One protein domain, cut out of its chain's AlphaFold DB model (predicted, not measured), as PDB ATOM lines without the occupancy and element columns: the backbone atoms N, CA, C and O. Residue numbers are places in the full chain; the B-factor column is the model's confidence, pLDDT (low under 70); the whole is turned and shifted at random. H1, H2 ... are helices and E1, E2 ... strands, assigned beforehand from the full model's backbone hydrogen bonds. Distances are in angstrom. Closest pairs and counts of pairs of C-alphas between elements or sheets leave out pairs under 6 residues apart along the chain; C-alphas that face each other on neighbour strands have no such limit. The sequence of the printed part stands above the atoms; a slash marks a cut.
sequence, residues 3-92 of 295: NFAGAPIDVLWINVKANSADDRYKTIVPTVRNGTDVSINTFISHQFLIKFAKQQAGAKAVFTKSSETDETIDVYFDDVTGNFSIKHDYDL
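Overview. This is residues 3 to 92 of the 295 residues of an uncharacterized protein of archaeon (UniProt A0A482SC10). Two small three-stranded sheets make a loose V, E4, E5 and E6 in one arm and E2, E1 and E3 in the other, nearer each other where E3 ends and E4 begins. Beyond E2, residues 17 to 22, of which 21 to 22 belong to the short helix H1, stick out at one end, and the long unnamed stretch 28 to 46 runs round the outside from E2 to E3. The printed part has 90 residues with one named helix and six named strands, in the order E1 H1 E2 E3 E4 E5 E6; the sheets, in the orders E4 E5 E6 and E2 E1 E3, are antiparallel. The class is mostly strand, with 43 of the 90 residues in named elements, under half. The whole is compact, with a radius of gyration of the C-alphas of 13.6 A and spans of 36 by 35 by 25 A.

Arrangement. Look first at E4, residues 60 to 66, E5, residues 70 to 78, and E6, residues 83 to 90, a meander in which each strand is the antiparallel neighbour of the one before. In the hairpin of E4 and E5, at 164 degrees, find N 63 and O 73 within hydrogen-bond range at 2.8 A. In the hairpin of E5 and E6, at 162 degrees, N 74 and O 87 are within range at 2.8 A. In the other sheet, E1, residues 9 to 14, is the inner strand. E3, residues 47 to 52, is antiparallel to E1 at 156 degrees, with N 12 and O 49 at 2.9 A. E2, residues 25 to 27, is antiparallel to E1 at 137 degrees, with N 13 and O 26 at 2.8 A. E1 and E4 are only just apart, their closest C-alphas 8.4 A from each other; E3 is apart from E4, E5 and E6. H1, residues 21 to 24, only grazes the sheet of E2, E1 and E3 with its residues 23 to 24. The closest C-alphas of E1 and H1 are those of Ile 14 and Arg 24, 5.4 A apart. H1 is too short for an O i to N i+4 pair; its one O i to N i+3 pair is within range.

Along the chain. Find C-alpha 70 at (-17.603, -4.091, 29.811); from there E5 runs 25.5 A to C-alpha 78. E6 spans 22.9 A and ends at C-alpha 90, (-14.616, -2.435, 24.528). E4 spans 19.5 A, E3 16.7 A and E1 15.8 A, the last beginning at C-alpha 9, (-30.087, 13.818, 29.615). E2 and H1 are short.

Size, cuts and confidence. The farthest C-alphas, of Ser 20 and Leu 92, are 37.0 A apart. The printed part has no cut, and the link from E2 to E3, 19 residues, is long. Mean pLDDT of the printed part is 71.4; 31 residues are under 70, among them 37 to 46 and 64 to 71.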
ATOM      1  N   ASN A   3     -23.249  11.246  33.918       67.94
ATOM      2  CA  ASN A   3     -23.533  12.450  33.140       67.94
ATOM      3  C   ASN A   3     -22.572  13.584  33.541       67.94
ATOM      4  O   ASN A   3     -22.656  14.086  34.664       67.94
ATOM      5  N   PHE A   4     -21.713  14.011  32.611       69.06
ATOM      6  CA  PHE A   4     -20.808  15.161  32.759       69.06
ATOM      7  C   PHE A   4     -21.213  16.345  31.871       69.06
ATOM      8  O   PHE A   4     -20.432  17.264  31.643       69.06
ATOM      9  N   ALA A   5     -22.429  16.327  31.332       65.31
ATOM     10  CA  ALA A   5     -22.869  17.248  30.300       65.31
ATOM     11  C   ALA A   5     -23.316  18.617  30.820       65.31
ATOM     12  O   ALA A   5     -23.721  19.453  30.018       65.31
ATOM     13  N   GLY A   6     -23.340  18.839  32.140       69.69
ATOM     14  CA  GLY A   6     -23.825  20.096  32.726       69.69
ATOM     15  C   GLY A   6     -25.338  20.325  32.588       69.69
ATOM     16  O   GLY A   6     -25.869  21.287  33.144       69.69
ATOM     17  N   ALA A   7     -26.056  19.421  31.913       75.38
ATOM     18  CA  ALA A   7     -27.488  19.488  31.654       75.38
ATOM     19  C   ALA A   7     -28.156  18.102  31.784       75.38
ATOM     20  O   ALA A   7     -27.479  17.075  31.671       75.38
ATOM     21  N   PRO A   8     -29.479  18.045  32.026       79.19
ATOM     22  CA  PRO A   8     -30.208  16.781  32.081       79.19
ATOM     23  C   PRO A   8     -30.185  16.036  30.733       79.19
ATOM     24  O   PRO A   8     -30.264  16.664  29.672       79.19
ATOM     25  N   ILE A   9     -30.096  14.706  30.784       78.50
ATOM     26  CA  ILE A   9     -30.087  13.818  29.615       78.50
ATOM     27  C   ILE A   9     -31.296  12.888  29.672       78.50
ATOM     28  O   ILE A   9     -31.487  12.168  30.653       78.50
ATOM     29  N   ASP A  10     -32.084  12.871  28.601       81.88
ATOM     30  CA  ASP A  10     -33.152  11.896  28.416       81.88
ATOM     31  C   ASP A  10     -32.608  10.669  27.683       81.88
ATOM     32  O   ASP A  10     -31.939  10.783  26.649       81.88
ATOM     33  N   VAL A  11     -32.913   9.490  28.223       77.19
ATOM     34  CA  VAL A  11     -32.508   8.198  27.664       77.19
ATOM     35  C   VAL A  11     -33.763   7.417  27.302       77.19
ATOM     36  O   VAL A  11     -34.564   7.043  28.163       77.19
ATOM     37  N   LEU A  12     -33.932   7.184  26.006       80.25
ATOM     38  CA  LEU A  12     -35.095   6.518  25.437       80.25
ATOM     39  C   LEU A  12     -34.675   5.155  24.883       80.25
ATOM     40  O   LEU A  12     -33.671   5.044  24.182       80.25
ATOM     41  N   TRP A  13     -35.460   4.122  25.166       75.75
ATOM     42  CA  TRP A  13     -35.358   2.820  24.518       75.75
ATOM     43  C   TRP A  13     -36.081   2.842  23.182       75.75
ATOM     44  O   TRP A  13     -37.196   3.364  23.104       75.75
ATOM     45  N   ILE A  14     -35.476   2.231  22.163       75.69
ATOM     46  CA  ILE A  14     -36.086   2.076  20.846       75.69
ATOM     47  C   ILE A  14     -36.554   0.630  20.655       75.69
ATOM     48  O   ILE A  14     -35.741  -0.287  20.519       75.69
ATOM     49  N   ASN A  15     -37.868   0.430  20.549       71.06
ATOM     50  CA  ASN A  15     -38.434  -0.834  20.091       71.06
ATOM     51  C   ASN A  15     -38.469  -0.873  18.562       71.06
ATOM     52  O   ASN A  15     -39.442  -0.453  17.932       71.06
ATOM     53  N   VAL A  16     -37.423  -1.413  17.941       69.56
ATOM     54  CA  VAL A  16     -37.347  -1.507  16.472       69.56
ATOM     55  C   VAL A  16     -38.417  -2.410  15.848       69.56
ATOM     56  O   VAL A  16     -38.654  -2.323  14.648       69.56
ATOM     57  N   LYS A  17     -39.079  -3.262  16.643       70.19
ATOM     58  CA  LYS A  17     -40.158  -4.152  16.187       70.19
ATOM     59  C   LYS A  17     -41.559  -3.572  16.416       70.19
ATOM     60  O   LYS A  17     -42.539  -4.216  16.055       70.19
ATOM     61  N   ALA A  18     -41.675  -2.391  17.025       74.50
ATOM     62  CA  ALA A  18     -42.966  -1.762  17.275       74.50
ATOM     63  C   ALA A  18     -43.569  -1.155  15.999       74.50
ATOM     64  O   ALA A  18     -42.925  -0.383  15.276       74.50
ATOM     65  N   ASN A  19     -44.845  -1.473  15.768       74.44
ATOM     66  CA  ASN A  19     -45.618  -0.982  14.626       74.44
ATOM     67  C   ASN A  19     -46.179   0.435  14.845       74.44
ATOM     68  O   ASN A  19     -46.466   1.125  13.871       74.44
ATOM     69  N   SER A  20     -46.312   0.880  16.099       79.81
ATOM     70  CA  SER A  20     -46.783   2.223  16.457       79.81
ATOM     71  C   SER A  20     -45.610   3.125  16.872       79.81
ATOM     72  O   SER A  20     -44.570   2.644  17.328       79.81
ATOM     73  N   ALA A  21     -45.758   4.442  16.696       70.81
ATOM     74  CA  ALA A  21     -44.748   5.414  17.124       70.81
ATOM     75  C   ALA A  21     -44.651   5.512  18.658       70.81
ATOM     76  O   ALA A  21     -43.549   5.656  19.186       70.81
ATOM     77  N   ASP A  22     -45.777   5.361  19.357       71.56
ATOM     78  CA  ASP A  22     -45.851   5.448  20.820       71.56
ATOM     79  C   ASP A  22     -45.225   4.224  21.505       71.56
ATOM     80  O   ASP A  22     -44.613   4.345  22.563       71.56
ATOM     81  N   ASP A  23     -45.273   3.048  20.869       67.62
ATOM     82  CA  ASP A  23     -44.579   1.852  21.364       67.62
ATOM     83  C   ASP A  23     -43.105   1.802  20.954       67.62
ATOM     84  O   ASP A  23     -42.345   0.975  21.472       67.62
ATOM     85  N   ARG A  24     -42.692   2.666  20.016       71.81
ATOM     86  CA  ARG A  24     -41.320   2.707  19.503       71.81
ATOM     87  C   ARG A  24     -40.363   3.366  20.478       71.81
ATOM     88  O   ARG A  24     -39.208   2.958  20.500       71.81
ATOM     89  N   TYR A  25     -40.816   4.332  21.276       75.31
ATOM     90  CA  TYR A  25     -39.960   5.067  22.206       75.31
ATOM     91  C   TYR A  25     -40.489   4.950  23.628       75.31
ATOM     92  O   TYR A  25     -41.574   5.434  23.934       75.31
ATOM     93  N   LYS A  26     -39.703   4.345  24.520       73.25
ATOM     94  CA  LYS A  26     -40.036   4.295  25.950       73.25
ATOM     95  C   LYS A  26     -38.934   4.931  26.774       73.25
ATOM     96  O   LYS A  26     -37.772   4.548  26.662       73.25
ATOM     97  N   THR A  27     -39.295   5.890  27.618       74.19
ATOM     98  CA  THR A  27     -38.376   6.448  28.613       74.19
ATOM     99  C   THR A  27     -38.052   5.368  29.635       74.19
ATOM    100  O   THR A  27     -38.948   4.843  30.288       74.19
ATOM    101  N   ILE A  28     -36.776   4.998  29.733       66.06
ATOM    102  CA  ILE A  28     -36.335   3.848  30.543       66.06
ATOM    103  C   ILE A  28     -36.153   4.249  31.999       66.06
ATOM    104  O   ILE A  28     -36.420   3.477  32.914       66.06
ATOM    105  N   VAL A  29     -35.669   5.468  32.195       69.50
ATOM    106  CA  VAL A  29     -35.316   6.025  33.491       69.50
ATOM    107  C   VAL A  29     -35.736   7.490  33.533       69.50
ATOM    108  O   VAL A  29     -35.780   8.141  32.484       69.50
ATOM    109  N   PRO A  30     -36.026   8.038  34.723       73.50
ATOM    110  CA  PRO A  30     -36.122   9.479  34.898       73.50
ATOM    111  C   PRO A  30     -34.884  10.173  34.315       73.50
ATOM    112  O   PRO A  30     -33.784   9.623  34.372       73.50
ATOM    113  N   THR A  31     -35.064  11.378  33.772       79.06
ATOM    114  CA  THR A  31     -33.992  12.177  33.168       79.06
ATOM    115  C   THR A  31     -32.724  12.168  34.030       79.06
ATOM    116  O   THR A  31     -32.751  12.559  35.203       79.06
ATOM    117  N   VAL A  32     -31.605  11.745  33.439       75.81
ATOM    118  CA  VAL A  32     -30.316  11.592  34.119       75.81
ATOM    119  C   VAL A  32     -29.742  12.979  34.391       75.81
ATOM    120  O   VAL A  32     -29.476  13.753  33.466       75.81
ATOM    121  N   ARG A  33     -29.567  13.329  35.664       80.38
ATOM    122  CA  ARG A  33     -29.098  14.661  36.074       80.38
ATOM    123  C   ARG A  33     -27.572  14.732  36.041       80.38
ATOM    124  O   ARG A  33     -26.884  13.719  36.028       80.38
ATOM    125  N   ASN A  34     -27.032  15.945  35.996       78.75
ATOM    126  CA  ASN A  34     -25.584  16.136  36.006       78.75
ATOM    127  C   ASN A  34     -24.975  15.549  37.293       78.75
ATOM    128  O   ASN A  34     -25.493  15.803  38.380       78.75
ATOM    129  N   GLY A  35     -23.898  14.774  37.163       73.50
ATOM    130  CA  GLY A  35     -23.209  14.130  38.283       73.50
ATOM    131  C   GLY A  35     -23.925  12.926  38.907       73.50
ATOM    132  O   GLY A  35     -23.436  12.405  39.905       73.50
ATOM    133  N   THR A  36     -25.060  12.468  38.364       71.69
ATOM    134  CA  THR A  36     -25.719  11.248  38.863       71.69
ATOM    135  C   THR A  36     -25.183  10.005  38.176       71.69
ATOM    136  O   THR A  36     -24.980  10.031  36.959       71.69
ATOM    137  N   ASP A  37     -25.044   8.924  38.945       69.94
ATOM    138  CA  ASP A  37     -24.850   7.581  38.411       69.94
ATOM    139  C   ASP A  37     -26.195   6.861  38.275       69.94
ATOM    140  O   ASP A  37     -26.946   6.741  39.245       69.94
ATOM    141  N   VAL A  38     -26.515   6.406  37.067       68.94
ATOM    142  CA  VAL A  38     -27.721   5.616  36.788       68.94
ATOM    143  C   VAL A  38     -27.329   4.308  36.115       68.94
ATOM    144  O   VAL A  38     -26.715   4.310  35.045       68.94
ATOM    145  N   SER A  39     -27.703   3.181  36.717       67.12
ATOM    146  CA  SER A  39     -27.565   1.874  36.076       67.12
ATOM    147  C   SER A  39     -28.759   1.603  35.161       67.12
ATOM    148  O   SER A  39     -29.908   1.817  35.549       67.12
ATOM    149  N   ILE A  40     -28.487   1.145  33.938       65.94
ATOM    150  CA  ILE A  40     -29.509   0.709  32.987       65.94
ATOM    151  C   ILE A  40     -29.193  -0.726  32.584       65.94
ATOM    152  O   ILE A  40     -28.235  -0.978  31.853       65.94
ATOM    153  N   ASN A  41     -30.039  -1.657  33.015       63.75
ATOM    154  CA  ASN A  41     -29.947  -3.052  32.598       63.75
ATOM    155  C   ASN A  41     -30.341  -3.181  31.122       63.75
ATOM    156  O   ASN A  41     -31.383  -2.680  30.692       63.75
ATOM    157  N   THR A  42     -29.502  -3.840  30.325       61.72
ATOM    158  CA  THR A  42     -29.674  -3.894  28.872       61.72
ATOM    159  C   THR A  42     -29.157  -5.191  28.254       61.72
ATOM    160  O   THR A  42     -28.278  -5.842  28.809       61.72
ATOM    161  N   PHE A  43     -29.685  -5.548  27.081       61.38
ATOM    162  CA  PHE A  43     -29.305  -6.734  26.312       61.38
ATOM    163  C   PHE A  43     -28.646  -6.342  24.980       61.38
ATOM    164  O   PHE A  43     -28.692  -5.187  24.553       61.38
ATOM    165  N   ILE A  44     -28.035  -7.307  24.283       54.62
ATOM    166  CA  ILE A  44     -27.370  -7.091  22.979       54.62
ATOM    167  C   ILE A  44     -28.304  -6.469  21.926       54.62
ATOM    168  O   ILE A  44     -27.847  -5.709  21.082       54.62
ATOM    169  N   SER A  45     -29.611  -6.730  21.992       57.00
ATOM    170  CA  SER A  45     -30.589  -6.226  21.021       57.00
ATOM    171  C   SER A  45     -31.151  -4.832  21.322       57.00
ATOM    172  O   SER A  45     -31.978  -4.343  20.553       57.00
ATOM    173  N   HIS A  46     -30.791  -4.205  22.443       64.00
ATOM    174  CA  HIS A  46     -31.332  -2.896  22.806       64.00
ATOM    175  C   HIS A  46     -30.673  -1.766  22.015       64.00
ATOM    176  O   HIS A  46     -29.452  -1.707  21.888       64.00
ATOM    177  N   GLN A  47     -31.498  -0.834  21.540       71.06
ATOM    178  CA  GLN A  47     -31.060   0.422  20.943       71.06
ATOM    179  C   GLN A  47     -31.528   1.584  21.817       71.06
ATOM    180  O   GLN A  47     -32.647   1.566  22.337       71.06
ATOM    181  N   PHE A  48     -30.671   2.591  21.965       75.06
ATOM    182  CA  PHE A  48     -30.932   3.763  22.793       75.06
ATOM    183  C   PHE A  48     -30.882   5.032  21.953       75.06
ATOM    184  O   PHE A  48     -30.020   5.179  21.088       75.06
ATOM    185  N   LEU A  49     -31.783   5.964  22.249       77.62
ATOM    186  CA  LEU A  49     -31.696   7.346  21.801       77.62
ATOM    187  C   LEU A  49     -31.366   8.219  23.008       77.62
ATOM    188  O   LEU A  49     -32.074   8.200  24.015       77.62
ATOM    189  N   ILE A  50     -30.294   8.991  22.880       77.44
ATOM    190  CA  ILE A  50     -29.841   9.925  23.906       77.44
ATOM    191  C   ILE A  50     -30.161  11.330  23.424       77.44
ATOM    192  O   ILE A  50     -29.775  11.724  22.322       77.44
ATOM    193  N   LYS A  51     -30.866  12.090  24.257       79.38
ATOM    194  CA  LYS A  51     -31.212  13.477  23.970       79.38
ATOM    195  C   LYS A  51     -30.742  14.365  25.109       79.38
ATOM    196  O   LYS A  51     -31.177  14.226  26.247       79.38
ATOM    197  N   PHE A  52     -29.876  15.317  24.791       77.06
ATOM    198  CA  PHE A  52     -29.496  16.366  25.729       77.06
ATOM    199  C   PHE A  52     -30.633  17.388  25.807       77.06
ATOM    200  O   PHE A  52     -31.068  17.908  24.777       77.06
ATOM    201  N   ALA A  53     -31.123  17.686  27.014       74.44
ATOM    202  CA  ALA A  53     -32.221  18.637  27.204       74.44
ATOM    203  C   ALA A  53     -31.838  20.063  26.766       74.44
ATOM    204  O   ALA A  53     -32.686  20.839  26.324       74.44
ATOM    205  N   LYS A  54     -30.547  20.402  26.869       75.19
ATOM    206  CA  LYS A  54     -29.941  21.605  26.295       75.19
ATOM    207  C   LYS A  54     -28.615  21.228  25.648       75.19
ATOM    208  O   LYS A  54     -27.798  20.566  26.278       75.19
ATOM    209  N   GLN A  55     -28.411  21.662  24.409       72.19
ATOM    210  CA  GLN A  55     -27.125  21.540  23.727       72.19
ATOM    211  C   GLN A  55     -26.144  22.521  24.377       72.19
ATOM    212  O   GLN A  55     -26.363  23.732  24.344       72.19
ATOM    213  N   GLN A  56     -25.110  21.993  25.027       72.81
ATOM    214  CA  GLN A  56     -24.045  22.772  25.653       72.81
ATOM    215  C   GLN A  56     -22.703  22.317  25.093       72.81
ATOM    216  O   GLN A  56     -22.476  21.121  24.913       72.81
ATOM    217  N   ALA A  57     -21.828  23.281  24.818       71.25
ATOM    218  CA  ALA A  57     -20.474  23.018  24.360       71.25
ATOM    219  C   ALA A  57     -19.722  22.110  25.339       71.25
ATOM    220  O   ALA A  57     -19.726  22.358  26.545       71.25
ATOM    221  N   GLY A  58     -19.102  21.048  24.817       68.38
ATOM    222  CA  GLY A  58     -18.353  20.081  25.621       68.38
ATOM    223  C   GLY A  58     -19.215  19.098  26.420       68.38
ATOM    224  O   GLY A  58     -18.692  18.417  27.302       68.38
ATOM    225  N   ALA A  59     -20.517  18.995  26.133       73.31
ATOM    226  CA  ALA A  59     -21.379  18.018  26.785       73.31
ATOM    227  C   ALA A  59     -20.888  16.582  26.524       73.31
ATOM    228  O   ALA A  59     -20.825  16.132  25.376       73.31
ATOM    229  N   LYS A  60     -20.569  15.862  27.609       76.81
ATOM    230  CA  LYS A  60     -20.118  14.466  27.588       76.81
ATOM    231  C   LYS A  60     -21.017  13.587  28.454       76.81
ATOM    232  O   LYS A  60     -21.295  13.912  29.610       76.81
ATOM    233  N   ALA A  61     -21.412  12.438  27.921       72.75
ATOM    234  CA  ALA A  61     -22.093  11.385  28.665       72.75
ATOM    235  C   ALA A  61     -21.344  10.061  28.511       72.75
ATOM    236  O   ALA A  61     -20.932   9.724  27.402       72.75
ATOM    237  N   VAL A  62     -21.166   9.329  29.615       72.00
ATOM    238  CA  VAL A  62     -20.472   8.033  29.631       72.00
ATOM    239  C   VAL A  62     -21.425   6.938  30.083       72.00
ATOM    240  O   VAL A  62     -22.027   7.006  31.161       72.00
ATOM    241  N   PHE A  63     -21.546   5.911  29.255       70.69
ATOM    242  CA  PHE A  63     -22.396   4.752  29.468       70.69
ATOM    243  C   PHE A  63     -21.491   3.545  29.628       70.69
ATOM    244  O   PHE A  63     -20.694   3.281  28.745       70.69
ATOM    245  N   THR A  64     -21.637   2.792  30.708       61.88
ATOM    246  CA  THR A  64     -20.998   1.479  30.818       61.88
ATOM    247  C   THR A  64     -22.104   0.447  30.787       61.88
ATOM    248  O   THR A  64     -23.047   0.512  31.580       61.88
ATOM    249  N   LYS A  65     -22.033  -0.453  29.814       64.06
ATOM    250  CA  LYS A  65     -22.970  -1.549  29.642       64.06
ATOM    251  C   LYS A  65     -22.449  -2.746  30.428       64.06
ATOM    252  O   LYS A  65     -21.499  -3.387  30.000       64.06
ATOM    253  N   SER A  66     -23.105  -3.067  31.541       54.97
ATOM    254  CA  SER A  66     -22.773  -4.224  32.383       54.97
ATOM    255  C   SER A  66     -23.304  -5.538  31.786       54.97
ATOM    256  O   SER A  66     -24.130  -6.227  32.387       54.97
ATOM    257  N   SER A  67     -22.908  -5.853  30.554       54.84
ATOM    258  CA  SER A  67     -23.036  -7.214  30.016       54.84
ATOM    259  C   SER A  67     -21.691  -7.933  30.133       54.84
ATOM    260  O   SER A  67     -20.721  -7.317  30.544       54.84
ATOM    261  N   GLU A  68     -21.613  -9.214  29.763       52.16
ATOM    262  CA  GLU A  68     -20.388 -10.048  29.816       52.16
ATOM    263  C   GLU A  68     -19.130  -9.413  29.173       52.16
ATOM    264  O   GLU A  68     -18.021  -9.892  29.382       52.16
ATOM    265  N   THR A  69     -19.298  -8.334  28.407       55.72
ATOM    266  CA  THR A  69     -18.242  -7.411  27.985       55.72
ATOM    267  C   THR A  69     -18.515  -6.028  28.579       55.72
ATOM    268  O   THR A  69     -19.580  -5.461  28.294       55.72
ATOM    269  N   ASP A  70     -17.563  -5.476  29.334       63.34
ATOM    270  CA  ASP A  70     -17.603  -4.091  29.811       63.34
ATOM    271  C   ASP A  70     -17.416  -3.145  28.607       63.34
ATOM    272  O   ASP A  70     -16.314  -2.732  28.244       63.34
ATOM    273  N   GLU A  71     -18.520  -2.848  27.917       68.25
ATOM    274  CA  GLU A  71     -18.561  -1.857  26.841       68.25
ATOM    275  C   GLU A  71     -18.813  -0.479  27.459       68.25
ATOM    276  O   GLU A  71     -19.867  -0.228  28.051       68.25
ATOM    277  N   THR A  72     -17.861   0.434  27.292       73.31
ATOM    278  CA  THR A  72     -18.013   1.845  27.638       73.31
ATOM    279  C   THR A  72     -18.291   2.659  26.378       73.31
ATOM    280  O   THR A  72     -17.482   2.725  25.462       73.31
ATOM    281  N   ILE A  73     -19.447   3.306  26.319       72.00
ATOM    282  CA  ILE A  73     -19.838   4.214  25.244       72.00
ATOM    283  C   ILE A  73     -19.653   5.638  25.766       72.00
ATOM    284  O   ILE A  73     -20.248   6.017  26.771       72.00
ATOM    285  N   ASP A  74     -18.858   6.451  25.084       76.62
ATOM    286  CA  ASP A  74     -18.817   7.891  25.300       76.62
ATOM    287  C   ASP A  74     -19.631   8.597  24.207       76.62
ATOM    288  O   ASP A  74     -19.420   8.366  23.015       76.62
ATOM    289  N   VAL A  75     -20.511   9.518  24.596       78.25
ATOM    290  CA  VAL A  75     -21.221  10.409  23.670       78.25
ATOM    291  C   VAL A  75     -20.766  11.840  23.908       78.25
ATOM    292  O   VAL A  75     -20.874  12.349  25.026       78.25
ATOM    293  N   TYR A  76     -20.285  12.485  22.848       80.44
ATOM    294  CA  TYR A  76     -19.781  13.855  22.864       80.44
ATOM    295  C   TYR A  76     -20.598  14.733  21.918       80.44
ATOM    296  O   TYR A  76     -20.864  14.339  20.781       80.44
ATOM    297  N   PHE A  77     -20.953  15.932  22.371       77.56
ATOM    298  CA  PHE A  77     -21.479  16.987  21.509       77.56
ATOM    299  C   PHE A  77     -20.366  17.971  21.148       77.56
ATOM    300  O   PHE A  77     -19.781  18.600  22.032       77.56
ATOM    301  N   ASP A  78     -20.092  18.100  19.853       77.81
ATOM    302  CA  ASP A  78     -19.184  19.103  19.304       77.81
ATOM    303  C   ASP A  78     -20.000  20.344  18.919       77.81
ATOM    304  O   ASP A  78     -20.854  20.300  18.031       77.81
ATOM    305  N   ASP A  79     -19.757  21.453  19.610       75.50
ATOM    306  CA  ASP A  79     -20.435  22.730  19.393       75.50
ATOM    307  C   ASP A  79     -19.975  23.458  18.131       75.50
ATOM    308  O   ASP A  79     -20.734  24.256  17.581       75.50
ATOM    309  N   VAL A  80     -18.765  23.170  17.651       74.56
ATOM    310  CA  VAL A  80     -18.213  23.771  16.435       74.56
ATOM    311  C   VAL A  80     -18.883  23.170  15.209       74.56
ATOM    312  O   VAL A  80     -19.255  23.892  14.283       74.56
ATOM    313  N   THR A  81     -19.055  21.848  15.194       80.94
ATOM    314  CA  THR A  81     -19.690  21.150  14.066       80.94
ATOM    315  C   THR A  81     -21.193  20.943  14.247       80.94
ATOM    316  O   THR A  81     -21.878  20.609  13.279       80.94
ATOM    317  N   GLY A  82     -21.720  21.143  15.458       76.75
ATOM    318  CA  GLY A  82     -23.114  20.865  15.811       76.75
ATOM    319  C   GLY A  82     -23.465  19.374  15.793       76.75
ATOM    320  O   GLY A  82     -24.648  19.026  15.785       76.75
ATOM    321  N   ASN A  83     -22.462  18.493  15.758       78.06
ATOM    322  CA  ASN A  83     -22.638  17.055  15.589       78.06
ATOM    323  C   ASN A  83     -22.390  16.291  16.890       78.06
ATOM    324  O   ASN A  83     -21.581  16.674  17.735       78.06
ATOM    325  N   PHE A  84     -23.059  15.145  17.011       73.12
ATOM    326  CA  PHE A  84     -22.743  14.157  18.035       73.12
ATOM    327  C   PHE A  84     -21.709  13.170  17.504       73.12
ATOM    328  O   PHE A  84     -21.831  12.677  16.383       73.12
ATOM    329  N   SER A  85     -20.722  12.845  18.331       77.25
ATOM    330  CA  SER A  85     -19.815  11.725  18.093       77.25
ATOM    331  C   SER A  85     -19.976  10.685  19.194       77.25
ATOM    332  O   SER A  85     -20.210  11.012  20.359       77.25
ATOM    333  N   ILE A  86     -19.901   9.418  18.796       76.31
ATOM    334  CA  ILE A  86     -20.029   8.268  19.685       76.31
ATOM    335  C   ILE A  86     -18.714   7.501  19.606       76.31
ATOM    336  O   ILE A  86     -18.281   7.130  18.513       76.31
ATOM    337  N   LYS A  87     -18.077   7.273  20.752       75.19
ATOM    338  CA  LYS A  87     -16.900   6.415  20.870       75.19
ATOM    339  C   LYS A  87     -17.293   5.175  21.661       75.19
ATOM    340  O   LYS A  87     -17.800   5.297  22.767       75.19
ATOM    341  N   HIS A  88     -17.041   4.004  21.093       67.00
ATOM    342  CA  HIS A  88     -17.168   2.734  21.799       67.00
ATOM    343  C   HIS A  88     -15.781   2.303  22.270       67.00
ATOM    344  O   HIS A  88     -14.834   2.297  21.480       67.00
ATOM    345  N   ASP A  89     -15.668   1.971  23.546       70.75
ATOM    346  CA  ASP A  89     -14.503   1.367  24.171       70.75
ATOM    347  C   ASP A  89     -14.924  -0.011  24.682       70.75
ATOM    348  O   ASP A  89     -15.872  -0.129  25.458       70.75
ATOM    349  N   TYR A  90     -14.286  -1.059  24.178       67.56
ATOM    350  CA  TYR A  90     -14.616  -2.435  24.528       67.56
ATOM    351  C   TYR A  90     -13.491  -2.979  25.394       67.56
ATOM    352  O   TYR A  90     -12.371  -3.117  24.895       67.56
ATOM    353  N   ASP A  91     -13.784  -3.346  26.642       63.19
ATOM    354  CA  ASP A  91     -12.850  -4.151  27.426       63.19
ATOM    355  C   ASP A  91     -12.930  -5.601  26.927       63.19
ATOM    356  O   ASP A  91     -13.761  -6.413  27.345       63.19
ATOM    357  N   LEU A  92     -12.160  -5.885  25.876       59.88
ATOM    358  CA  LEU A  92     -12.112  -7.206  25.269       59.88
ATOM    359  C   LEU A  92     -11.198  -8.112  26.104       59.88
ATOM    360  O   LEU A  92     -10.051  -7.737  26.356       59.88
TER     361      LEU A  92